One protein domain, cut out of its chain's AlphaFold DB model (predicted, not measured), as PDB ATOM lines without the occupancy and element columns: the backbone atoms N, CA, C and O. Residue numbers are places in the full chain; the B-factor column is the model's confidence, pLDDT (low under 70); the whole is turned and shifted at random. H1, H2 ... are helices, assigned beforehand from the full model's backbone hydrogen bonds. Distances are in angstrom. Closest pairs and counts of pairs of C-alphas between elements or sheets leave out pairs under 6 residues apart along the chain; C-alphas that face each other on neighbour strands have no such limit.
ATOM      1  N   ALA A   4     214.581 312.610 240.388       96.69
ATOM      2  CA  ALA A   4     215.466 313.275 239.431       96.69
ATOM      3  C   ALA A   4     214.769 313.557 238.085       96.69
ATOM      4  O   ALA A   4     214.933 314.623 237.503       96.69
ATOM      5  N   GLN A   5     213.927 312.636 237.606       96.88
ATOM      6  CA  GLN A   5     213.181 312.825 236.360       96.88
ATOM      7  C   GLN A   5     212.099 313.904 236.499       96.88
ATOM      8  O   GLN A   5     211.935 314.710 235.585       96.88
ATOM      9  N   LEU A   6     211.410 313.960 237.647       97.62
ATOM     10  CA  LEU A   6     210.468 315.043 237.960       97.62
ATOM     11  C   LEU A   6     211.186 316.392 238.030       97.62
ATOM     12  O   LEU A   6     210.737 317.356 237.419       97.62
ATOM     13  N   ASN A   7     212.348 316.442 238.682       98.31
ATOM     14  CA  ASN A   7     213.166 317.646 238.757       98.31
ATOM     15  C   ASN A   7     213.613 318.124 237.369       98.31
ATOM     16  O   ASN A   7     213.547 319.318 237.094       98.31
ATOM     17  N   ARG A   8     214.029 317.221 236.473       98.44
ATOM     18  CA  ARG A   8     214.373 317.577 235.084       98.44
ATOM     19  C   ARG A   8     213.177 318.163 234.338       98.44
ATOM     20  O   ARG A   8     213.305 319.236 233.761       98.44
ATOM     21  N   ALA A   9     212.022 317.497 234.387       98.12
ATOM     22  CA  ALA A   9     210.803 317.980 233.737       98.12
ATOM     23  C   ALA A   9     210.368 319.353 234.282       98.12
ATOM     24  O   ALA A   9     210.061 320.265 233.514       98.12
ATOM     25  N   ALA A  10     210.421 319.529 235.602       98.19
ATOM     26  CA  ALA A  10     210.131 320.797 236.256       98.19
ATOM     27  C   ALA A  10     211.117 321.901 235.849       98.19
ATOM     28  O   ALA A  10     210.706 323.026 235.580       98.19
ATOM     29  N   PHE A  11     212.413 321.592 235.748       98.44
ATOM     30  CA  PHE A  11     213.430 322.569 235.356       98.44
ATOM     31  C   PHE A  11     213.306 322.987 233.884       98.44
ATOM     32  O   PHE A  11     213.504 324.153 233.547       98.44
ATOM     33  N   LEU A  12     212.905 322.067 233.005       98.56
ATOM     34  CA  LEU A  12     212.543 322.401 231.629       98.56
ATOM     35  C   LEU A  12     211.351 323.371 231.582       98.56
ATOM     36  O   LEU A  12     211.398 324.367 230.855       98.56
ATOM     37  N   LEU A  13     210.318 323.163 232.411       97.88
ATOM     38  CA  LEU A  13     209.216 324.125 232.533       97.88
ATOM     39  C   LEU A  13     209.684 325.477 233.093       97.88
ATOM     40  O   LEU A  13     209.181 326.518 232.667       97.88
ATOM     41  N   THR A  14     210.658 325.497 234.004       97.62
ATOM     42  CA  THR A  14     211.264 326.742 234.493       97.62
ATOM     43  C   THR A  14     211.887 327.545 233.356       97.62
ATOM     44  O   THR A  14     211.618 328.740 233.246       97.62
ATOM     45  N   ILE A  15     212.665 326.902 232.481       98.00
ATOM     46  CA  ILE A  15     213.264 327.582 231.324       98.00
ATOM     47  C   ILE A  15     212.169 328.123 230.409       98.00
ATOM     48  O   ILE A  15     212.189 329.299 230.060       98.00
ATOM     49  N   ARG A  16     211.158 327.305 230.103       97.75
ATOM     50  CA  ARG A  16     210.002 327.737 229.304       97.75
ATOM     51  C   ARG A  16     209.258 328.913 229.934       97.75
ATOM     52  O   ARG A  16     208.775 329.797 229.238       97.75
ATOM     53  N   THR A  17     209.165 328.947 231.260       96.38
ATOM     54  CA  THR A  17     208.575 330.071 231.996       96.38
ATOM     55  C   THR A  17     209.401 331.340 231.820       96.38
ATOM     56  O   THR A  17     208.825 332.400 231.581       96.38
ATOM     57  N   GLY A  18     210.730 331.227 231.900       94.38
ATOM     58  CA  GLY A  18     211.664 332.320 231.636       94.38
ATOM     59  C   GLY A  18     211.522 332.876 230.220       94.38
ATOM     60  O   GLY A  18     211.339 334.074 230.032       94.38
ATOM     61  N   GLU A  19     211.512 331.985 229.233       94.69
ATOM     62  CA  GLU A  19     211.434 332.329 227.812       94.69
ATOM     63  C   GLU A  19     210.017 332.718 227.341       94.69
ATOM     64  O   GLU A  19     209.819 333.057 226.176       94.69
ATOM     65  N   GLY A  20     209.010 332.680 228.222       94.50
ATOM     66  CA  GLY A  20     207.626 333.029 227.880       94.50
ATOM     67  C   GLY A  20     206.890 331.979 227.035       94.50
ATOM     68  O   GLY A  20     205.872 332.282 226.421       94.50
ATOM     69  N   THR A  21     207.366 330.736 227.030       97.06
ATOM     70  CA  THR A  21     206.892 329.603 226.212       97.06
ATOM     71  C   THR A  21     206.271 328.477 227.062       97.06
ATOM     72  O   THR A  21     206.152 327.323 226.637       97.06
ATOM     73  N   ALA A  22     205.863 328.762 228.301       95.62
ATOM     74  CA  ALA A  22     205.242 327.764 229.182       95.62
ATOM     75  C   ALA A  22     203.839 327.316 228.718       95.62
ATOM     76  O   ALA A  22     203.377 326.251 229.119       95.62
ATOM     77  N   GLY A  23     203.172 328.093 227.856       94.00
ATOM     78  CA  GLY A  23     201.857 327.753 227.303       94.00
ATOM     79  C   GLY A  23     201.869 326.551 226.348       94.00
ATOM     80  O   GLY A  23     202.924 326.048 225.954       94.00
ATOM     81  N   ARG A  69     222.103 328.620 215.049       97.69
ATOM     82  CA  ARG A  69     223.472 328.072 215.147       97.69
ATOM     83  C   ARG A  69     223.608 327.060 216.286       97.69
ATOM     84  O   ARG A  69     224.283 326.046 216.128       97.69
ATOM     85  N   THR A  70     222.970 327.350 217.417       97.75
ATOM     86  CA  THR A  70     222.946 326.465 218.583       97.75
ATOM     87  C   THR A  70     222.209 325.175 218.246       97.75
ATOM     88  O   THR A  70     222.737 324.097 218.504       97.75
ATOM     89  N   TRP A  71     221.043 325.277 217.599       98.62
ATOM     90  CA  TRP A  71     220.289 324.119 217.130       98.62
ATOM     91  C   TRP A  71     221.090 323.270 216.141       98.62
ATOM     92  O   TRP A  71     221.262 322.084 216.388       98.62
ATOM     93  N   ASP A  72     221.637 323.873 215.080       98.44
ATOM     94  CA  ASP A  72     222.401 323.156 214.047       98.44
ATOM     95  C   ASP A  72     223.563 322.351 214.672       98.44
ATOM     96  O   ASP A  72     223.814 321.205 214.300       98.44
ATOM     97  N   THR A  73     224.232 322.926 215.678       98.19
ATOM     98  CA  THR A  73     225.325 322.267 216.414       98.19
ATOM     99  C   THR A  73     224.822 321.111 217.282       98.19
ATOM    100  O   THR A  73     225.400 320.023 217.260       98.19
ATOM    101  N   LEU A  74     223.752 321.328 218.056       98.31
ATOM    102  CA  LEU A  74     223.183 320.314 218.948       98.31
ATOM    103  C   LEU A  74     222.566 319.156 218.168       98.31
ATOM    104  O   LEU A  74     222.830 318.004 218.497       98.31
ATOM    105  N   ALA A  75     221.795 319.449 217.122       98.44
ATOM    106  CA  ALA A  75     221.140 318.447 216.296       98.44
ATOM    107  C   ALA A  75     222.160 317.512 215.640       98.44
ATOM    108  O   ALA A  75     222.030 316.296 215.755       98.44
ATOM    109  N   ALA A  76     223.233 318.064 215.059       98.19
ATOM    110  CA  ALA A  76     224.311 317.263 214.484       98.19
ATOM    111  C   ALA A  76     225.011 316.387 215.536       98.19
ATOM    112  O   ALA A  76     225.271 315.210 215.297       98.19
ATOM    113  N   ARG A  77     225.303 316.948 216.715       97.44
ATOM    114  CA  ARG A  77     226.041 316.252 217.777       97.44
ATOM    115  C   ARG A  77     225.222 315.164 218.475       97.44
ATOM    116  O   ARG A  77     225.790 314.164 218.903       97.44
ATOM    117  N   LEU A  78     223.917 315.375 218.615       97.94
ATOM    118  CA  LEU A  78     222.991 314.466 219.293       97.94
ATOM    119  C   LEU A  78     222.252 313.528 218.325       97.94
ATOM    120  O   LEU A  78     221.528 312.647 218.779       97.94
ATOM    121  N   GLY A  79     222.417 313.706 217.010       98.38
ATOM    122  CA  GLY A  79     221.697 312.934 215.996       98.38
ATOM    123  C   GLY A  79     220.197 313.243 215.946       98.38
ATOM    124  O   GLY A  79     219.403 312.358 215.631       98.38
ATOM    125  N   LEU A  80     219.794 314.473 216.282       98.44
ATOM    126  CA  LEU A  80     218.391 314.892 216.218       98.44
ATOM    127  C   LEU A  80     218.011 315.150 214.759       98.44
ATOM    128  O   LEU A  80     218.677 315.914 214.063       98.44
ATOM    129  N   THR A  81     216.939 314.508 214.306       98.06
ATOM    130  CA  THR A  81     216.482 314.548 212.905       98.06
ATOM    131  C   THR A  81     215.252 315.425 212.697       98.06
ATOM    132  O   THR A  81     214.810 315.600 211.565       98.06
ATOM    133  N   ASP A  82     214.713 315.987 213.778       98.69
ATOM    134  CA  ASP A  82     213.564 316.879 213.775       98.69
ATOM    135  C   ASP A  82     213.674 317.917 214.901       98.69
ATOM    136  O   ASP A  82     214.538 317.830 215.775       98.69
ATOM    137  N   PHE A  83     212.776 318.896 214.899       98.75
ATOM    138  CA  PHE A  83     212.623 319.903 215.949       98.75
ATOM    139  C   PHE A  83     211.391 319.640 216.825       98.75
ATOM    140  O   PHE A  83     210.788 320.573 217.358       98.75
ATOM    141  N   SER A  84     210.984 318.373 216.960       98.75
ATOM    142  CA  SER A  84     209.836 317.966 217.776       98.75
ATOM    143  C   SER A  84     210.004 318.367 219.250       98.75
ATOM    144  O   SER A  84     211.125 318.629 219.700       98.75
ATOM    145  N   PRO A  85     208.920 318.381 220.051       98.62
ATOM    146  CA  PRO A  85     209.026 318.634 221.485       98.62
ATOM    147  C   PRO A  85     210.070 317.767 222.201       98.62
ATOM    148  O   PRO A  85     210.847 318.282 223.000       98.62
ATOM    149  N   ALA A  86     210.159 316.480 221.852       98.50
ATOM    150  CA  ALA A  86     211.138 315.567 222.438       98.50
ATOM    151  C   ALA A  86     212.583 315.942 222.067       98.50
ATOM    152  O   ALA A  86     213.460 315.945 222.931       98.50
ATOM    153  N   SER A  87     212.829 316.312 220.808       98.81
ATOM    154  CA  SER A  87     214.152 316.752 220.350       98.81
ATOM    155  C   SER A  87     214.558 318.088 220.978       98.81
ATOM    156  O   SER A  87     215.713 318.267 221.366       98.81
ATOM    157  N   GLN A  88     213.607 319.008 221.157       98.81
ATOM    158  CA  GLN A  88     213.835 320.260 221.881       98.81
ATOM    159  C   GLN A  88     214.187 320.011 223.357       98.81
ATOM    160  O   GLN A  88     215.146 320.601 223.855       98.81
ATOM    161  N   ASP A  89     213.463 319.121 224.043       98.75
ATOM    162  CA  ASP A  89     213.743 318.750 225.437       98.75
ATOM    163  C   ASP A  89     215.132 318.113 225.579       98.75
ATOM    164  O   ASP A  89     215.903 318.490 226.464       98.75
ATOM    165  N   ALA A  90     215.485 317.186 224.682       98.69
ATOM    166  CA  ALA A  90     216.801 316.549 224.655       98.69
ATOM    167  C   ALA A  90     217.933 317.569 224.451       98.69
ATOM    168  O   ALA A  90     218.917 317.558 225.193       98.69
ATOM    169  N   ALA A  91     217.776 318.490 223.498       98.75
ATOM    170  CA  ALA A  91     218.738 319.560 223.253       98.75
ATOM    171  C   ALA A  91     218.887 320.500 224.467       98.75
ATOM    172  O   ALA A  91     219.999 320.911 224.802       98.75
ATOM    173  N   ALA A  92     217.792 320.816 225.166       98.75
ATOM    174  CA  ALA A  92     217.825 321.677 226.349       98.75
ATOM    175  C   ALA A  92     218.512 320.987 227.535       98.75
ATOM    176  O   ALA A  92     219.355 321.595 228.199       98.75
ATOM    177  N   LEU A  93     218.211 319.708 227.772       98.69
ATOM    178  CA  LEU A  93     218.892 318.893 228.783       98.69
ATOM    179  C   LEU A  93     220.390 318.775 228.509       98.69
ATOM    180  O   LEU A  93     221.185 318.796 229.449       98.69
ATOM    181  N   GLU A  94     220.786 318.704 227.242       98.56
ATOM    182  CA  GLU A  94     222.195 318.677 226.876       98.56
ATOM    183  C   GLU A  94     222.900 320.006 227.186       98.56
ATOM    184  O   GLU A  94     223.981 319.992 227.771       98.56
ATOM    185  N   LEU A  95     222.277 321.152 226.902       98.50
ATOM    186  CA  LEU A  95     222.819 322.458 227.302       98.50
ATOM    187  C   LEU A  95     222.926 322.598 228.831       98.50
ATOM    188  O   LEU A  95     223.918 323.112 229.349       98.50
ATOM    189  N   ILE A  96     221.937 322.090 229.576       98.56
ATOM    190  CA  ILE A  96     221.978 322.021 231.048       98.56
ATOM    191  C   ILE A  96     223.158 321.150 231.515       98.56
ATOM    192  O   ILE A  96     223.842 321.485 232.489       98.56
ATOM    193  N   ARG A  97     223.419 320.029 230.833       98.56
ATOM    194  CA  ARG A  97     224.548 319.136 231.126       98.56
ATOM    195  C   ARG A  97     225.887 319.815 230.850       98.56
ATOM    196  O   ARG A  97     226.763 319.756 231.710       98.56
ATOM    197  N   GLU A  98     226.040 320.480 229.707       97.81
ATOM    198  CA  GLU A  98     227.256 321.222 229.337       97.81
ATOM    199  C   GLU A  98     227.549 322.381 230.295       97.81
ATOM    200  O   GLU A  98     228.704 322.622 230.636       97.81
ATOM    201  N   ALA A  99     226.511 323.033 230.824       97.88
ATOM    202  CA  ALA A  99     226.642 324.032 231.888       97.88
ATOM    203  C   ALA A  99     227.051 323.439 233.253       97.88
ATOM    204  O   ALA A  99     227.186 324.170 234.239       97.88
ATOM    205  N   GLY A 100     227.189 322.113 233.359       98.19
ATOM    206  CA  GLY A 100     227.452 321.412 234.613       98.19
ATOM    207  C   GLY A 100     226.301 321.517 235.616       98.19
ATOM    208  O   GLY A 100     226.536 321.400 236.819       98.19
ATOM    209  N   ALA A 101     225.080 321.791 235.146       98.38
ATOM    210  CA  ALA A 101     223.902 322.024 235.978       98.38
ATOM    211  C   ALA A 101     223.021 320.777 236.136       98.38
ATOM    212  O   ALA A 101     222.234 320.716 237.074       98.38
ATOM    213  N   LEU A 102     223.159 319.758 235.276       98.44
ATOM    214  CA  LEU A 102     222.258 318.594 235.293       98.44
ATOM    215  C   LEU A 102     222.262 317.854 236.641       98.44
ATOM    216  O   LEU A 102     221.203 317.527 237.162       98.44
ATOM    217  N   GLY A 103     223.434 317.673 237.257       98.06
ATOM    218  CA  GLY A 103     223.527 317.064 238.589       98.06
ATOM    219  C   GLY A 103     222.942 317.931 239.714       98.06
ATOM    220  O   GLY A 103     222.539 317.403 240.747       98.06
ATOM    221  N   ASP A 104     222.883 319.256 239.534       98.50
ATOM    222  CA  ASP A 104     222.204 320.161 240.468       98.50
ATOM    223  C   ASP A 104     220.691 320.096 240.300       98.50
ATOM    224  O   ASP A 104     219.979 320.048 241.299       98.50
ATOM    225  N   VAL A 105     220.214 320.023 239.055       98.38
ATOM    226  CA  VAL A 105     218.800 319.786 238.746       98.38
ATOM    227  C   VAL A 105     218.346 318.473 239.371       98.38
ATOM    228  O   VAL A 105     217.381 318.463 240.132       98.38
ATOM    229  N   ASP A 106     219.074 317.381 239.133       98.31
ATOM    230  CA  ASP A 106     218.734 316.060 239.667       98.31
ATOM    231  C   ASP A 106     218.625 316.064 241.192       98.31
ATOM    232  O   ASP A 106     217.690 315.491 241.751       98.31
ATOM    233  N   ALA A 107     219.541 316.766 241.860       97.94
ATOM    234  CA  ALA A 107     219.587 316.869 243.310       97.94
ATOM    235  C   ALA A 107     218.655 317.937 243.908       97.94
ATOM    236  O   ALA A 107     218.622 318.077 245.128       97.94
ATOM    237  N   GLY A 108     217.923 318.703 243.093       97.94
ATOM    238  CA  GLY A 108     217.037 319.766 243.572       97.94
ATOM    239  C   GLY A 108     217.749 321.048 244.019       97.94
ATOM    240  O   GLY A 108     217.125 321.906 244.638       97.94
ATOM    241  N   ARG A 109     219.039 321.228 243.699       98.25
ATOM    242  CA  ARG A 109     219.818 322.449 243.992       98.25
ATOM    243  C   ARG A 109     219.463 323.566 243.005       98.25
ATOM    244  O   ARG A 109     220.283 324.016 242.203       98.25
ATOM    245  N   PHE A 110     218.202 323.988 243.047       97.88
ATOM    246  CA  PHE A 110     217.551 324.811 242.030       97.88
ATOM    247  C   PHE A 110     218.291 326.123 241.736       97.88
ATOM    248  O   PHE A 110     218.659 326.384 240.591       97.88
ATOM    249  N   ALA A 111     218.567 326.930 242.765       97.06
ATOM    250  CA  ALA A 111     219.220 328.228 242.590       97.06
ATOM    251  C   ALA A 111     220.623 328.097 241.967       97.06
ATOM    252  O   ALA A 111     221.025 328.915 241.136       97.06
ATOM    253  N   LEU A 112     221.359 327.035 242.318       97.50
ATOM    254  CA  LEU A 112     222.668 326.743 241.738       97.50
ATOM    255  C   LEU A 112     222.553 326.357 240.257       97.50
ATOM    256  O   LEU A 112     223.333 326.857 239.441       97.50
ATOM    257  N   ALA A 113     221.569 325.525 239.907       98.06
ATOM    258  CA  ALA A 113     221.291 325.148 238.525       98.06
ATOM    259  C   ALA A 113     220.920 326.374 237.670       98.06
ATOM    260  O   ALA A 113     221.549 326.592 236.633       98.06
ATOM    261  N   VAL A 114     219.993 327.227 238.136       97.75
ATOM    262  CA  VAL A 114     219.616 328.487 237.459       97.75
ATOM    263  C   VAL A 114     220.845 329.369 237.236       97.75
ATOM    264  O   VAL A 114     221.102 329.837 236.126       97.75
ATOM    265  N   ARG A 115     221.675 329.536 238.272       96.50
ATOM    266  CA  ARG A 115     222.901 330.335 238.187       96.50
ATOM    267  C   ARG A 115     223.866 329.817 237.120       96.50
ATOM    268  O   ARG A 115     224.528 330.633 236.477       96.50
ATOM    269  N   LYS A 116     223.993 328.499 236.954       97.75
ATOM    270  CA  LYS A 116     224.896 327.879 235.970       97.75
ATOM    271  C   LYS A 116     224.402 328.047 234.536       97.75
ATOM    272  O   LYS A 116     225.213 328.288 233.648       97.75
ATOM    273  N   VAL A 117     223.090 328.000 234.315       97.31
ATOM    274  CA  VAL A 117     222.513 328.108 232.967       97.31
ATOM    275  C   VAL A 117     222.225 329.541 232.511       97.31
ATOM    276  O   VAL A 117     221.863 329.759 231.358       97.31
ATOM    277  N   ARG A 118     222.417 330.549 233.372       95.12
ATOM    278  CA  ARG A 118     222.027 331.942 233.084       95.12
ATOM    279  C   ARG A 118     222.677 332.591 231.856       95.12
ATOM    280  O   ARG A 118     222.219 333.623 231.396       95.12
ATOM    281  N   LYS A 119     223.773 332.032 231.341       93.50
ATOM    282  CA  LYS A 119     224.438 332.509 230.110       93.50
ATOM    283  C   LYS A 119     223.976 331.772 228.848       93.50
ATOM    284  O   LYS A 119     224.521 331.992 227.775       93.50
ATOM    285  N   ILE A 120     223.005 330.875 228.980       95.12
ATOM    286  CA  ILE A 120     222.381 330.162 227.862       95.12
ATOM    287  C   ILE A 120     221.039 330.818 227.539       95.12
ATOM    288  O   ILE A 120     220.767 331.120 226.381       95.12
ATOM    289  N   TRP A 121     220.240 331.093 228.573       94.62
ATOM    290  CA  TRP A 121     218.915 331.701 228.462       94.62
ATOM    291  C   TRP A 121     218.921 333.110 229.041       94.62
ATOM    292  O   TRP A 121     219.196 333.299 230.228       94.62
ATOM    293  N   ALA A 122     218.631 334.099 228.197       88.75
ATOM    294  CA  ALA A 122     218.743 335.511 228.552       88.75
ATOM    295  C   ALA A 122     217.699 335.968 229.578       88.75
ATOM    296  O   ALA A 122     217.918 336.969 230.255       88.75
ATOM    297  N   SER A 123     216.606 335.216 229.718       89.56
ATOM    298  CA  SER A 123     215.559 335.450 230.711       89.56
ATOM    299  C   SER A 123     215.966 335.090 232.143       89.56
ATOM    300  O   SER A 123     215.271 335.457 233.091       89.56
ATOM    301  N   MET A 124     217.062 334.356 232.337       93.25
ATOM    302  CA  MET A 124     217.483 333.912 233.666       93.25
ATOM    303  C   MET A 124     218.055 335.072 234.495       93.25
ATOM    304  O   MET A 124     218.721 335.952 233.951       93.25
ATOM    305  N   PRO A 125     217.884 335.061 235.828       90.50
ATOM    306  CA  PRO A 125     218.414 336.114 236.685       90.50
ATOM    307  C   PRO A 125     219.951 336.153 236.651       90.50
ATOM    308  O   PRO A 125     220.635 335.133 236.801       90.50
ATOM    309  N   GLY A 126     220.510 337.349 236.473       89.44
ATOM    310  CA  GLY A 126     221.943 337.602 236.343       89.44
ATOM    311  C   GLY A 126     222.539 337.185 234.993       89.44
ATOM    312  O   GLY A 126     223.760 336.968 234.905       89.44
ATOM    313  N   ALA A 127     221.709 337.025 233.959       88.25
ATOM    314  CA  ALA A 127     222.142 336.702 232.606       88.25
ATOM    315  C   ALA A 127     222.930 337.858 231.972       88.25
ATOM    316  O   ALA A 127     223.965 337.626 231.340       88.25
ATOM    317  N   GLY A 128     222.536 339.109 232.226       85.75
ATOM    318  CA  GLY A 128     223.305 340.302 231.861       85.75
ATOM    319  C   GLY A 128     223.293 340.640 230.367       85.75
ATOM    320  O   GLY A 128     224.209 341.304 229.892       85.75
ATOM    321  N   TYR A 129     222.275 340.195 229.624       82.06
ATOM    322  CA  TYR A 129     222.102 340.523 228.199       82.06
ATOM    323  C   TYR A 129     221.425 341.882 227.956       82.06
ATOM    324  O   TYR A 129     221.205 342.263 226.809       82.06
ATOM    325  N   GLY A 130     221.053 342.608 229.018       78.44
ATOM    326  CA  GLY A 130     220.276 343.850 228.907       78.44
ATOM    327  C   GLY A 130     218.841 343.637 228.403       78.44
ATOM    328  O   GLY A 130     218.171 344.601 228.030       78.44
ATOM    329  N   GLN A 131     218.384 342.383 228.377       80.19
ATOM    330  CA  GLN A 131     217.002 341.973 228.136       80.19
ATOM    331  C   GLN A 131     216.270 341.801 229.478       80.19
ATOM    332  O   GLN A 131     216.934 341.687 230.510       80.19
ATOM    333  N   PRO A 132     214.924 341.808 229.497       83.69
ATOM    334  CA  PRO A 132     214.167 341.526 230.712       83.69
ATOM    335  C   PRO A 132     214.503 340.143 231.290       83.69
ATOM    336  O   PRO A 132     214.413 339.135 230.593       83.69
ATOM    337  N   GLU A 133     214.856 340.109 232.573       90.56
ATOM    338  CA  GLU A 133     215.110 338.879 233.328       90.56
ATOM    339  C   GLU A 133     213.907 338.547 234.226       90.56
ATOM    340  O   GLU A 133     213.156 339.429 234.652       90.56
ATOM    341  N   VAL A 134     213.723 337.266 234.537       91.31
ATOM    342  CA  VAL A 134     212.662 336.774 235.418       91.31
ATOM    343  C   VAL A 134     213.207 336.574 236.829       91.31
ATOM    344  O   VAL A 134     214.257 335.963 237.028       91.31
ATOM    345  N   ALA A 135     212.466 337.068 237.824       94.19
ATOM    346  CA  ALA A 135     212.806 336.908 239.234       94.19
ATOM    347  C   ALA A 135     212.958 335.425 239.619       94.19
ATOM    348  O   ALA A 135     212.143 334.582 239.220       94.19
ATOM    349  N   LEU A 136     213.981 335.112 240.419       95.00
ATOM    350  CA  LEU A 136     214.306 333.740 240.815       95.00
ATOM    351  C   LEU A 136     213.131 333.066 241.538       95.00
ATOM    352  O   LEU A 136     212.862 331.889 241.318       95.00
ATOM    353  N   GLU A 137     212.386 333.827 242.335       95.69
ATOM    354  CA  GLU A 137     211.227 333.373 243.102       95.69
ATOM    355  C   GLU A 137     210.097 332.908 242.179       95.69
ATOM    356  O   GLU A 137     209.469 331.879 242.426       95.69
ATOM    357  N   ARG A 138     209.870 333.620 241.067       95.19
ATOM    358  CA  ARG A 138     208.872 333.228 240.061       95.19
ATOM    359  C   ARG A 138     209.281 331.940 239.353       95.19
ATOM    360  O   ARG A 138     208.437 331.076 239.119       95.19
ATOM    361  N   LEU A 139     210.565 331.804 239.026       96.56
ATOM    362  CA  LEU A 139     211.114 330.589 238.423       96.56
ATOM    363  C   LEU A 139     211.010 329.391 239.381       96.56
ATOM    364  O   LEU A 139     210.627 328.299 238.958       96.56
ATOM    365  N   GLN A 140     211.293 329.604 240.668       97.62
ATOM    366  CA  GLN A 140     211.181 328.579 241.704       97.62
ATOM    367  C   GLN A 140     209.727 328.158 241.939       97.62
ATOM    368  O   GLN A 140     209.449 326.967 242.049       97.62
ATOM    369  N   ALA A 141     208.786 329.105 241.959       96.94
ATOM    370  CA  ALA A 141     207.366 328.790 242.087       96.94
ATOM    371  C   ALA A 141     206.880 327.899 240.929       96.94
ATOM    372  O   ALA A 141     206.201 326.902 241.163       96.94
ATOM    373  N   ALA A 142     207.284 328.205 239.688       96.44
ATOM    374  CA  ALA A 142     206.976 327.369 238.526       96.44
ATOM    375  C   ALA A 142     207.619 325.973 238.622       96.44
ATOM    376  O   ALA A 142     206.970 324.972 238.320       96.44
ATOM    377  N   TYR A 143     208.871 325.902 239.086       97.94
ATOM    378  CA  TYR A 143     209.586 324.646 239.320       97.94
ATOM    379  C   TYR A 143     208.855 323.746 240.328       97.94
ATOM    380  O   TYR A 143     208.596 322.574 240.055       97.94
ATOM    381  N   GLN A 144     208.467 324.299 241.478       97.81
ATOM    382  CA  GLN A 144     207.781 323.555 242.536       97.81
ATOM    383  C   GLN A 144     206.363 323.144 242.127       97.81
ATOM    384  O   GLN A 144     205.960 322.009 242.374       97.81
ATOM    385  N   ALA A 145     205.626 324.019 241.434       96.94
ATOM    386  CA  ALA A 145     204.296 323.702 240.908       96.94
ATOM    387  C   ALA A 145     204.316 322.538 239.898       96.94
ATOM    388  O   ALA A 145     203.340 321.801 239.788       96.94
ATOM    389  N   ALA A 146     205.435 322.340 239.195       96.19
ATOM    390  CA  ALA A 146     205.647 321.219 238.281       96.19
ATOM    391  C   ALA A 146     206.137 319.927 238.963       96.19
ATOM    392  O   ALA A 146     206.451 318.955 238.276       96.19
ATOM    393  N   GLY A 147     206.220 319.900 240.298       96.81
ATOM    394  CA  GLY A 147     206.680 318.741 241.071       96.81
ATOM    395  C   GLY A 147     208.194 318.680 241.297       96.81
ATOM    396  O   GLY A 147     208.700 317.660 241.771       96.81
TER     397      GLY A 147
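What this domain is: This is residues 4 to 23 and 69 to 147 of the 152 residues of the protein "Lysozyme" of Cupriavidus necator (UniProt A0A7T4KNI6). Helix H1 stands in the middle of a crossed helix assembly: H3 crosses it, H6 packs on it at a steep angle, and short H4 packs on it too. H2 packs on H3, away from H1, and a long loop leads from H5 to H6. The printed part has 99 residues with six named helices, H1 to H6 along the chain, and no named strand: all helix. It is compact, radius of gyration of the C-alphas 12.9 A, spanning 36 by 32 by 27 A.

Where its parts are: H1, residues 4 to 18, 20.9 A, begins at C-alpha 4 (215.466, 313.275, 239.431). H3 is residues 85 to 98, 20.0 A; H2 69 to 78; H4 102 to 106; H5 110 to 117; H6 136 to 145, ending at C-alpha 145 (204.296, 323.702, 240.908).

How they stand to each other: H1 and H6 touch at C-alphas 10 and 143, 4.9 A, a steep tilt of 47 degrees, opposite ways. H1 with residues 8 to 12 touches H3, about perpendicular at 82 degrees, closest C-alphas 12 and 89, 7.3 A. H4 touches H1, C-alphas 106 and 4, 4.3 A, and H5, C-alphas 104 and 113, 5.4 A. H2 touches H3 at C-alphas 74 and 91, 6.2 A. In H1 to H6 every O i to N i+4 pair is within hydrogen-bond range.

The domain as a whole: Residues 24 to 68 are not printed; C-alphas 23 and 69 are 24.8 A apart. The link H5 to H6 is long. No printed residue is under 70 in pLDDT.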